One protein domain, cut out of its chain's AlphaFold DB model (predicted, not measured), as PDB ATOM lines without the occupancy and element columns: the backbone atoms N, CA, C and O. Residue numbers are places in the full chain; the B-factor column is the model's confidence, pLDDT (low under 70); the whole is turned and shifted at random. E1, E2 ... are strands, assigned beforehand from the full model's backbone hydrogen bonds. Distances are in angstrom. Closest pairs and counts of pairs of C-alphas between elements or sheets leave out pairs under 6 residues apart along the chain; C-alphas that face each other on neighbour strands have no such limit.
ATOM      1  N   THR A 154     167.500 108.004 149.704       67.19
ATOM      2  CA  THR A 154     167.803 109.322 150.265       67.19
ATOM      3  C   THR A 154     166.596 110.251 150.279       67.19
ATOM      4  O   THR A 154     166.622 111.253 150.985       67.19
ATOM      5  N   GLU A 155     165.550 109.928 149.522       75.25
ATOM      6  CA  GLU A 155     164.342 110.740 149.389       75.25
ATOM      7  C   GLU A 155     163.123 109.891 149.767       75.25
ATOM      8  O   GLU A 155     162.890 108.861 149.132       75.25
ATOM      9  N   PRO A 156     162.365 110.258 150.814       80.56
ATOM     10  CA  PRO A 156     161.144 109.544 151.153       80.56
ATOM     11  C   PRO A 156     160.060 109.815 150.102       80.56
ATOM     12  O   PRO A 156     159.950 110.936 149.609       80.56
ATOM     13  N   ASN A 157     159.205 108.834 149.814       89.00
ATOM     14  CA  ASN A 157     158.069 109.004 148.900       89.00
ATOM     15  C   ASN A 157     156.745 109.311 149.612       89.00
ATOM     16  O   ASN A 157     155.685 108.799 149.257       89.00
ATOM     17  N   ILE A 158     156.802 110.143 150.650       89.50
ATOM     18  CA  ILE A 158     155.614 110.548 151.409       89.50
ATOM     19  C   ILE A 158     154.593 111.193 150.466       89.50
ATOM     20  O   ILE A 158     154.935 112.089 149.697       89.50
ATOM     21  N   GLY A 159     153.334 110.764 150.554       88.81
ATOM     22  CA  GLY A 159     152.255 111.272 149.707       88.81
ATOM     23  C   GLY A 159     152.063 110.515 148.389       88.81
ATOM     24  O   GLY A 159     151.055 110.737 147.717       88.81
ATOM     25  N   GLU A 160     152.976 109.615 148.011       90.50
ATOM     26  CA  GLU A 160     152.791 108.759 146.834       90.50
ATOM     27  C   GLU A 160     151.790 107.629 147.098       90.50
ATOM     28  O   GLU A 160     151.605 107.195 148.231       90.50
ATOM     29  N   LEU A 161     151.142 107.128 146.043       89.88
ATOM     30  CA  LEU A 161     150.231 105.987 146.139       89.88
ATOM     31  C   LEU A 161     150.986 104.697 146.477       89.88
ATOM     32  O   LEU A 161     152.041 104.422 145.908       89.88
ATOM     33  N   CYS A 162     150.387 103.862 147.319       91.00
ATOM     34  CA  CYS A 162     150.912 102.550 147.686       91.00
ATOM     35  C   CYS A 162     149.816 101.489 147.757       91.00
ATOM     36  O   CYS A 162     148.636 101.784 147.946       91.00
ATOM     37  N   MET A 163     150.226 100.232 147.618       89.75
ATOM     38  CA  MET A 163     149.388  99.053 147.848       89.75
ATOM     39  C   MET A 163     149.859  98.246 149.061       89.75
ATOM     40  O   MET A 163     149.075  97.490 149.632       89.75
ATOM     41  N   ALA A 164     151.128  98.384 149.445       86.81
ATOM     42  CA  ALA A 164     151.721  97.718 150.594       86.81
ATOM     43  C   ALA A 164     152.810  98.584 151.240       86.81
ATOM     44  O   ALA A 164     153.387  99.458 150.598       86.81
ATOM     45  N   ASP A 165     153.157  98.286 152.495       83.25
ATOM     46  CA  ASP A 165     154.240  98.972 153.220       83.25
ATOM     47  C   ASP A 165     155.584  98.904 152.481       83.25
ATOM     48  O   ASP A 165     156.402  99.810 152.594       83.25
ATOM     49  N   SER A 166     155.803  97.860 151.674       82.56
ATOM     50  CA  SER A 166     157.002  97.713 150.843       82.56
ATOM     51  C   SER A 166     157.148  98.771 149.750       82.56
ATOM     52  O   SER A 166     158.253  98.944 149.238       82.56
ATOM     53  N   ASP A 167     156.060  99.449 149.376       86.75
ATOM     54  CA  ASP A 167     156.077 100.535 148.390       86.75
ATOM     55  C   ASP A 167     156.552 101.855 149.014       86.75
ATOM     56  O   ASP A 167     156.869 102.803 148.296       86.75
ATOM     57  N   CYS A 168     156.610 101.915 150.347       85.81
ATOM     58  CA  CYS A 168     156.889 103.123 151.099       85.81
ATOM     59  C   CYS A 168     158.275 103.070 151.710       85.81
ATOM     60  O   CYS A 168     158.641 102.146 152.437       85.81
ATOM     61  N   TYR A 169     159.056 104.097 151.424       81.44
ATOM     62  CA  TYR A 169     160.440 104.172 151.838       81.44
ATOM     63  C   TYR A 169     160.742 105.526 152.447       81.44
ATOM     64  O   TYR A 169     160.213 106.564 152.052       81.44
ATOM     65  N   SER A 170     161.621 105.504 153.439       75.44
ATOM     66  CA  SER A 170     162.128 106.703 154.072       75.44
ATOM     67  C   SER A 170     163.557 106.476 154.524       75.44
ATOM     68  O   SER A 170     163.890 105.365 154.941       75.44
ATOM     69  N   PRO A 171     164.402 107.517 154.458       66.88
ATOM     70  CA  PRO A 171     165.743 107.415 154.992       66.88
ATOM     71  C   PRO A 171     165.694 107.286 156.519       66.88
ATOM     72  O   PRO A 171     166.485 106.584 157.121       66.88
ATOM     73  N   PHE A 172     164.782 107.977 157.192       66.31
ATOM     74  CA  PHE A 172     164.965 108.269 158.616       66.31
ATOM     75  C   PHE A 172     164.097 107.422 159.548       66.31
ATOM     76  O   PHE A 172     164.322 107.427 160.755       66.31
ATOM     77  N   ALA A 173     163.092 106.735 159.008       69.94
ATOM     78  CA  ALA A 173     162.152 105.934 159.781       69.94
ATOM     79  C   ALA A 173     161.431 104.910 158.889       69.94
ATOM     80  O   ALA A 173     161.588 104.906 157.669       69.94
ATOM     81  N   LEU A 174     160.626 104.041 159.502       77.44
ATOM     82  CA  LEU A 174     159.875 103.012 158.789       77.44
ATOM     83  C   LEU A 174     158.808 103.649 157.880       77.44
ATOM     84  O   LEU A 174     157.869 104.283 158.366       77.44
ATOM     85  N   GLY A 175     158.952 103.457 156.569       82.69
ATOM     86  CA  GLY A 175     157.893 103.740 155.605       82.69
ATOM     87  C   GLY A 175     156.746 102.739 155.752       82.69
ATOM     88  O   GLY A 175     156.986 101.557 155.992       82.69
ATOM     89  N   PHE A 176     155.506 103.207 155.639       85.25
ATOM     90  CA  PHE A 176     154.324 102.344 155.667       85.25
ATOM     91  C   PHE A 176     153.193 102.932 154.822       85.25
ATOM     92  O   PHE A 176     153.145 104.142 154.582       85.25
ATOM     93  N   CYS A 177     152.295 102.066 154.360       89.12
ATOM     94  CA  CYS A 177     151.172 102.435 153.518       89.12
ATOM     95  C   CYS A 177     149.954 102.758 154.388       89.12
ATOM     96  O   CYS A 177     149.297 101.867 154.929       89.12
ATOM     97  N   LEU A 178     149.650 104.047 154.532       88.06
ATOM     98  CA  LEU A 178     148.518 104.536 155.308       88.06
ATOM     99  C   LEU A 178     147.393 104.931 154.361       88.06
ATOM    100  O   LEU A 178     147.523 105.891 153.607       88.06
ATOM    101  N   SER A 179     146.295 104.176 154.392       85.12
ATOM    102  CA  SER A 179     145.109 104.459 153.573       85.12
ATOM    103  C   SER A 179     145.469 104.677 152.095       85.12
ATOM    104  O   SER A 179     145.005 105.620 151.458       85.12
ATOM    105  N   GLY A 180     146.345 103.815 151.561       86.81
ATOM    106  CA  GLY A 180     146.792 103.826 150.163       86.81
ATOM    107  C   GLY A 180     147.781 104.935 149.792       86.81
ATOM    108  O   GLY A 180     148.063 105.114 148.607       86.81
ATOM    109  N   VAL A 181     148.314 105.663 150.778       90.62
ATOM    110  CA  VAL A 181     149.329 106.705 150.594       90.62
ATOM    111  C   VAL A 181     150.550 106.424 151.471       90.62
ATOM    112  O   VAL A 181     150.430 106.028 152.632       90.62
ATOM    113  N   CYS A 182     151.746 106.627 150.929       91.31
ATOM    114  CA  CYS A 182     152.977 106.424 151.668       91.31
ATOM    115  C   CYS A 182     153.166 107.468 152.759       91.31
ATOM    116  O   CYS A 182     153.045 108.676 152.542       91.31
ATOM    117  N   SER A 183     153.515 106.975 153.942       90.38
ATOM    118  CA  SER A 183     153.834 107.772 155.113       90.38
ATOM    119  C   SER A 183     155.067 107.217 155.821       90.38
ATOM    120  O   SER A 183     155.625 106.184 155.448       90.38
ATOM    121  N   VAL A 184     155.502 107.928 156.855       86.62
ATOM    122  CA  VAL A 184     156.643 107.573 157.693       86.62
ATOM    123  C   VAL A 184     156.194 107.505 159.136       86.62
ATOM    124  O   VAL A 184     155.597 108.447 159.654       86.62
ATOM    125  N   ALA A 185     156.462 106.368 159.767       84.56
ATOM    126  CA  ALA A 185     156.135 106.105 161.156       84.56
ATOM    127  C   ALA A 185     156.990 106.956 162.096       84.56
ATOM    128  O   ALA A 185     158.130 107.287 161.781       84.56
ATOM    129  N   ASP A 186     156.463 107.245 163.287       82.88
ATOM    130  CA  ASP A 186     157.251 107.806 164.388       82.88
ATOM    131  C   ASP A 186     157.954 109.131 164.035       82.88
ATOM    132  O   ASP A 186     159.012 109.433 164.579       82.88
ATOM    133  N   CYS A 187     157.361 109.958 163.166       83.88
ATOM    134  CA  CYS A 187     157.950 111.227 162.725       83.88
ATOM    135  C   CYS A 187     158.164 112.259 163.856       83.88
ATOM    136  O   CYS A 187     158.853 113.256 163.651       83.88
ATOM    137  N   ILE A 188     157.610 112.020 165.054       83.62
ATOM    138  CA  ILE A 188     157.885 112.801 166.277       83.62
ATOM    139  C   ILE A 188     159.065 112.266 167.107       83.62
ATOM    140  O   ILE A 188     159.345 112.805 168.182       83.62
ATOM    141  N   SER A 189     159.702 111.169 166.686       78.88
ATOM    142  CA  SER A 189     160.832 110.580 167.406       78.88
ATOM    143  C   SER A 189     161.959 111.613 167.539       78.88
ATOM    144  O   SER A 189     162.193 112.405 166.620       78.88
ATOM    145  N   PRO A 190     162.653 111.649 168.689       75.31
ATOM    146  CA  PRO A 190     163.721 112.612 168.903       75.31
ATOM    147  C   PRO A 190     164.822 112.491 167.845       75.31
ATOM    148  O   PRO A 190     165.134 111.398 167.376       75.31
ATOM    149  N   ASP A 191     165.411 113.642 167.511       72.31
ATOM    150  CA  ASP A 191     166.575 113.787 166.625       72.31
ATOM    151  C   ASP A 191     166.375 113.343 165.173       72.31
ATOM    152  O   ASP A 191     167.333 113.300 164.397       72.31
ATOM    153  N   LEU A 192     165.128 113.090 164.777       74.19
ATOM    154  CA  LEU A 192     164.765 113.062 163.372       74.19
ATOM    155  C   LEU A 192     164.951 114.459 162.754       74.19
ATOM    156  O   LEU A 192     164.776 115.471 163.447       74.19
ATOM    157  N   PRO A 193     165.302 114.541 161.457       74.50
ATOM    158  CA  PRO A 193     165.349 115.816 160.757       74.50
ATOM    159  C   PRO A 193     164.019 116.558 160.903       74.50
ATOM    160  O   PRO A 193     162.945 115.977 160.750       74.50
ATOM    161  N   THR A 194     164.077 117.860 161.185       76.94
ATOM    162  CA  THR A 194     162.869 118.691 161.322       76.94
ATOM    163  C   THR A 194     162.053 118.764 160.030       76.94
ATOM    164  O   THR A 194     160.877 119.103 160.066       76.94
ATOM    165  N   ASP A 195     162.682 118.462 158.897       78.25
ATOM    166  CA  ASP A 195     162.115 118.393 157.555       78.25
ATOM    167  C   ASP A 195     161.857 116.950 157.090       78.25
ATOM    168  O   ASP A 195     161.688 116.723 155.896       78.25
ATOM    169  N   LEU A 196     161.778 115.975 158.008       82.00
ATOM    170  CA  LEU A 196     161.487 114.570 157.686       82.00
ATOM    171  C   LEU A 196     160.272 114.412 156.765       82.00
ATOM    172  O   LEU A 196     160.300 113.638 155.811       82.00
ATOM    173  N   CYS A 197     159.200 115.144 157.064       87.50
ATOM    174  CA  CYS A 197     157.969 115.071 156.292       87.50
ATOM    175  C   CYS A 197     158.012 115.909 154.997       87.50
ATOM    176  O   CYS A 197     157.051 115.907 154.230       87.50
ATOM    177  N   GLY A 198     159.108 116.620 154.722       86.12
ATOM    178  CA  GLY A 198     159.227 117.526 153.585       86.12
ATOM    179  C   GLY A 198     158.168 118.628 153.637       86.12
ATOM    180  O   GLY A 198     158.138 119.431 154.565       86.12
ATOM    181  N   THR A 199     157.295 118.665 152.629       86.12
ATOM    182  CA  THR A 199     156.133 119.572 152.574       86.12
ATOM    183  C   THR A 199     154.920 119.068 153.357       86.12
ATOM    184  O   THR A 199     153.929 119.784 153.466       86.12
ATOM    185  N   SER A 200     154.976 117.835 153.858       88.75
ATOM    186  CA  SER A 200     153.934 117.221 154.681       88.75
ATOM    187  C   SER A 200     154.105 117.600 156.152       88.75
ATOM    188  O   SER A 200     155.163 118.070 156.574       88.75
ATOM    189  N   GLU A 201     153.081 117.345 156.960       90.12
ATOM    190  CA  GLU A 201     153.113 117.594 158.400       90.12
ATOM    191  C   GLU A 201     153.219 116.283 159.178       90.12
ATOM    192  O   GLU A 201     152.594 115.280 158.835       90.12
ATOM    193  N   CYS A 202     154.010 116.287 160.252       90.31
ATOM    194  CA  CYS A 202     154.044 115.162 161.175       90.31
ATOM    195  C   CYS A 202     152.835 115.230 162.110       90.31
ATOM    196  O   CYS A 202     152.754 116.102 162.978       90.31
ATOM    197  N   TYR A 203     151.908 114.295 161.949       89.12
ATOM    198  CA  TYR A 203     150.688 114.230 162.735       89.12
ATOM    199  C   TYR A 203     150.782 113.152 163.806       89.12
ATOM    200  O   TYR A 203     151.143 112.023 163.493       89.12
ATOM    201  N   PHE A 204     150.412 113.460 165.051       84.75
ATOM    202  CA  PHE A 204     150.300 112.463 166.120       84.75
ATOM    203  C   PHE A 204     148.874 111.907 166.188       84.75
ATOM    204  O   PHE A 204     147.933 112.636 166.497       84.75
ATOM    205  N   ASN A 205     148.720 110.602 165.974       81.62
ATOM    206  CA  ASN A 205     147.486 109.880 166.249       81.62
ATOM    207  C   ASN A 205     147.795 108.588 167.026       81.62
ATOM    208  O   ASN A 205     148.415 107.678 166.472       81.62
ATOM    209  N   PRO A 206     147.322 108.447 168.278       74.12
ATOM    210  CA  PRO A 206     147.562 107.250 169.088       74.12
ATOM    211  C   PRO A 206     146.849 105.995 168.559       74.12
ATOM    212  O   PRO A 206     147.099 104.897 169.046       74.12
ATOM    213  N   SER A 207     145.948 106.145 167.585       76.25
ATOM    214  CA  SER A 207     145.299 105.030 166.889       76.25
ATOM    215  C   SER A 207     146.214 104.396 165.840       76.25
ATOM    216  O   SER A 207     145.940 103.285 165.393       76.25
ATOM    217  N   PHE A 208     147.300 105.069 165.446       73.81
ATOM    218  CA  PHE A 208     148.323 104.473 164.592       73.81
ATOM    219  C   PHE A 208     149.209 103.540 165.407       73.81
ATOM    220  O   PHE A 208     149.640 103.877 166.509       73.81
ATOM    221  N   SER A 209     149.591 102.407 164.819       67.50
ATOM    222  CA  SER A 209     150.639 101.538 165.375       67.50
ATOM    223  C   SER A 209     151.948 102.308 165.626       67.50
ATOM    224  O   SER A 209     152.671 102.040 166.591       67.50
ATOM    225  N   SER A 210     152.207 103.323 164.798       65.75
ATOM    226  CA  SER A 210     153.344 104.237 164.830       65.75
ATOM    227  C   SER A 210     153.112 105.535 165.610       65.75
ATOM    228  O   SER A 210     154.023 106.355 165.655       65.75
ATOM    229  N   ASN A 211     151.970 105.744 166.287       75.06
ATOM    230  CA  ASN A 211     151.577 106.971 167.021       75.06
ATOM    231  C   ASN A 211     151.640 108.296 166.236       75.06
ATOM    232  O   ASN A 211     151.060 109.288 166.667       75.06
ATOM    233  N   SER A 212     152.375 108.359 165.134       85.75
ATOM    234  CA  SER A 212     152.560 109.527 164.301       85.75
ATOM    235  C   SER A 212     152.919 109.124 162.880       85.75
ATOM    236  O   SER A 212     153.541 108.081 162.663       85.75
ATOM    237  N   ALA A 213     152.491 109.952 161.939       89.38
ATOM    238  CA  ALA A 213     152.608 109.728 160.511       89.38
ATOM    239  C   ALA A 213     152.851 111.068 159.804       89.38
ATOM    240  O   ALA A 213     152.281 112.083 160.205       89.38
ATOM    241  N   CYS A 214     153.666 111.082 158.751       91.81
ATOM    242  CA  CYS A 214     153.730 112.225 157.842       91.81
ATOM    243  C   CYS A 214     152.495 112.227 156.931       91.81
ATOM    244  O   CYS A 214     152.294 111.279 156.172       91.81
ATOM    245  N   LEU A 215     151.679 113.276 156.999       92.12
ATOM    246  CA  LEU A 215     150.457 113.424 156.209       92.12
ATOM    247  C   LEU A 215     150.551 114.666 155.336       92.12
ATOM    248  O   LEU A 215     150.965 115.723 155.813       92.12
ATOM    249  N   VAL A 216     150.143 114.550 154.075       93.38
ATOM    250  CA  VAL A 216     150.064 115.697 153.165       93.38
ATOM    251  C   VAL A 216     148.809 116.494 153.532       93.38
ATOM    252  O   VAL A 216     147.708 115.982 153.306       93.38
ATOM    253  N   PRO A 217     148.922 117.700 154.120       93.50
ATOM    254  CA  PRO A 217     147.750 118.516 154.405       93.50
ATOM    255  C   PRO A 217     147.123 118.985 153.091       93.50
ATOM    256  O   PRO A 217     147.814 119.154 152.087       93.50
TER     257      PRO A 217
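What this domain is: This is residues 154 to 217 of the 269 residues of an uncharacterized protein of Deltaproteobacteria bacterium (UniProt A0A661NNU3). Little regular structure: two small two-stranded hairpins, E1 with E2 and E3 with E4, meet through E2 and E4, and long loops make up most of the rest. The printed part has 64 residues, with no named helix and four strands in the order E1, E2, E3, E4; each sheet is antiparallel. The class is all strand, with only 16 residues in named elements. The whole is compact, radius of gyration of the C-alphas 10.2 A, spanning 29 by 28 by 20 A.

Where its parts are: E1, residues 175 to 178, is 9.4 A long from C-alpha 175 at (157.893, 103.740, 155.605). E2 is residues 181 to 184, 10.2 A; E3 is 201 to 204, 9.7 A; E4 is 212 to 215, 9.2 A, ending at (150.457, 113.424, 156.209).

How they stand to each other: Hairpin E1 and E2 is antiparallel at 138 degrees, with N 176 and O 183 3.0 A apart. Hairpin E3 and E4 is antiparallel at 150 degrees, with N 203 and O 213 2.8 A apart. The closest C-alphas of E2 and E4 are those of Ser 183 and Cys 214, 5.2 A. E1 and E3 are apart.

The domain as a whole: The printed part has no cut. The link E2 to E3 is long, 16 residues. Residues 154, 171 to 173 and 209 to 210 have pLDDT under 70.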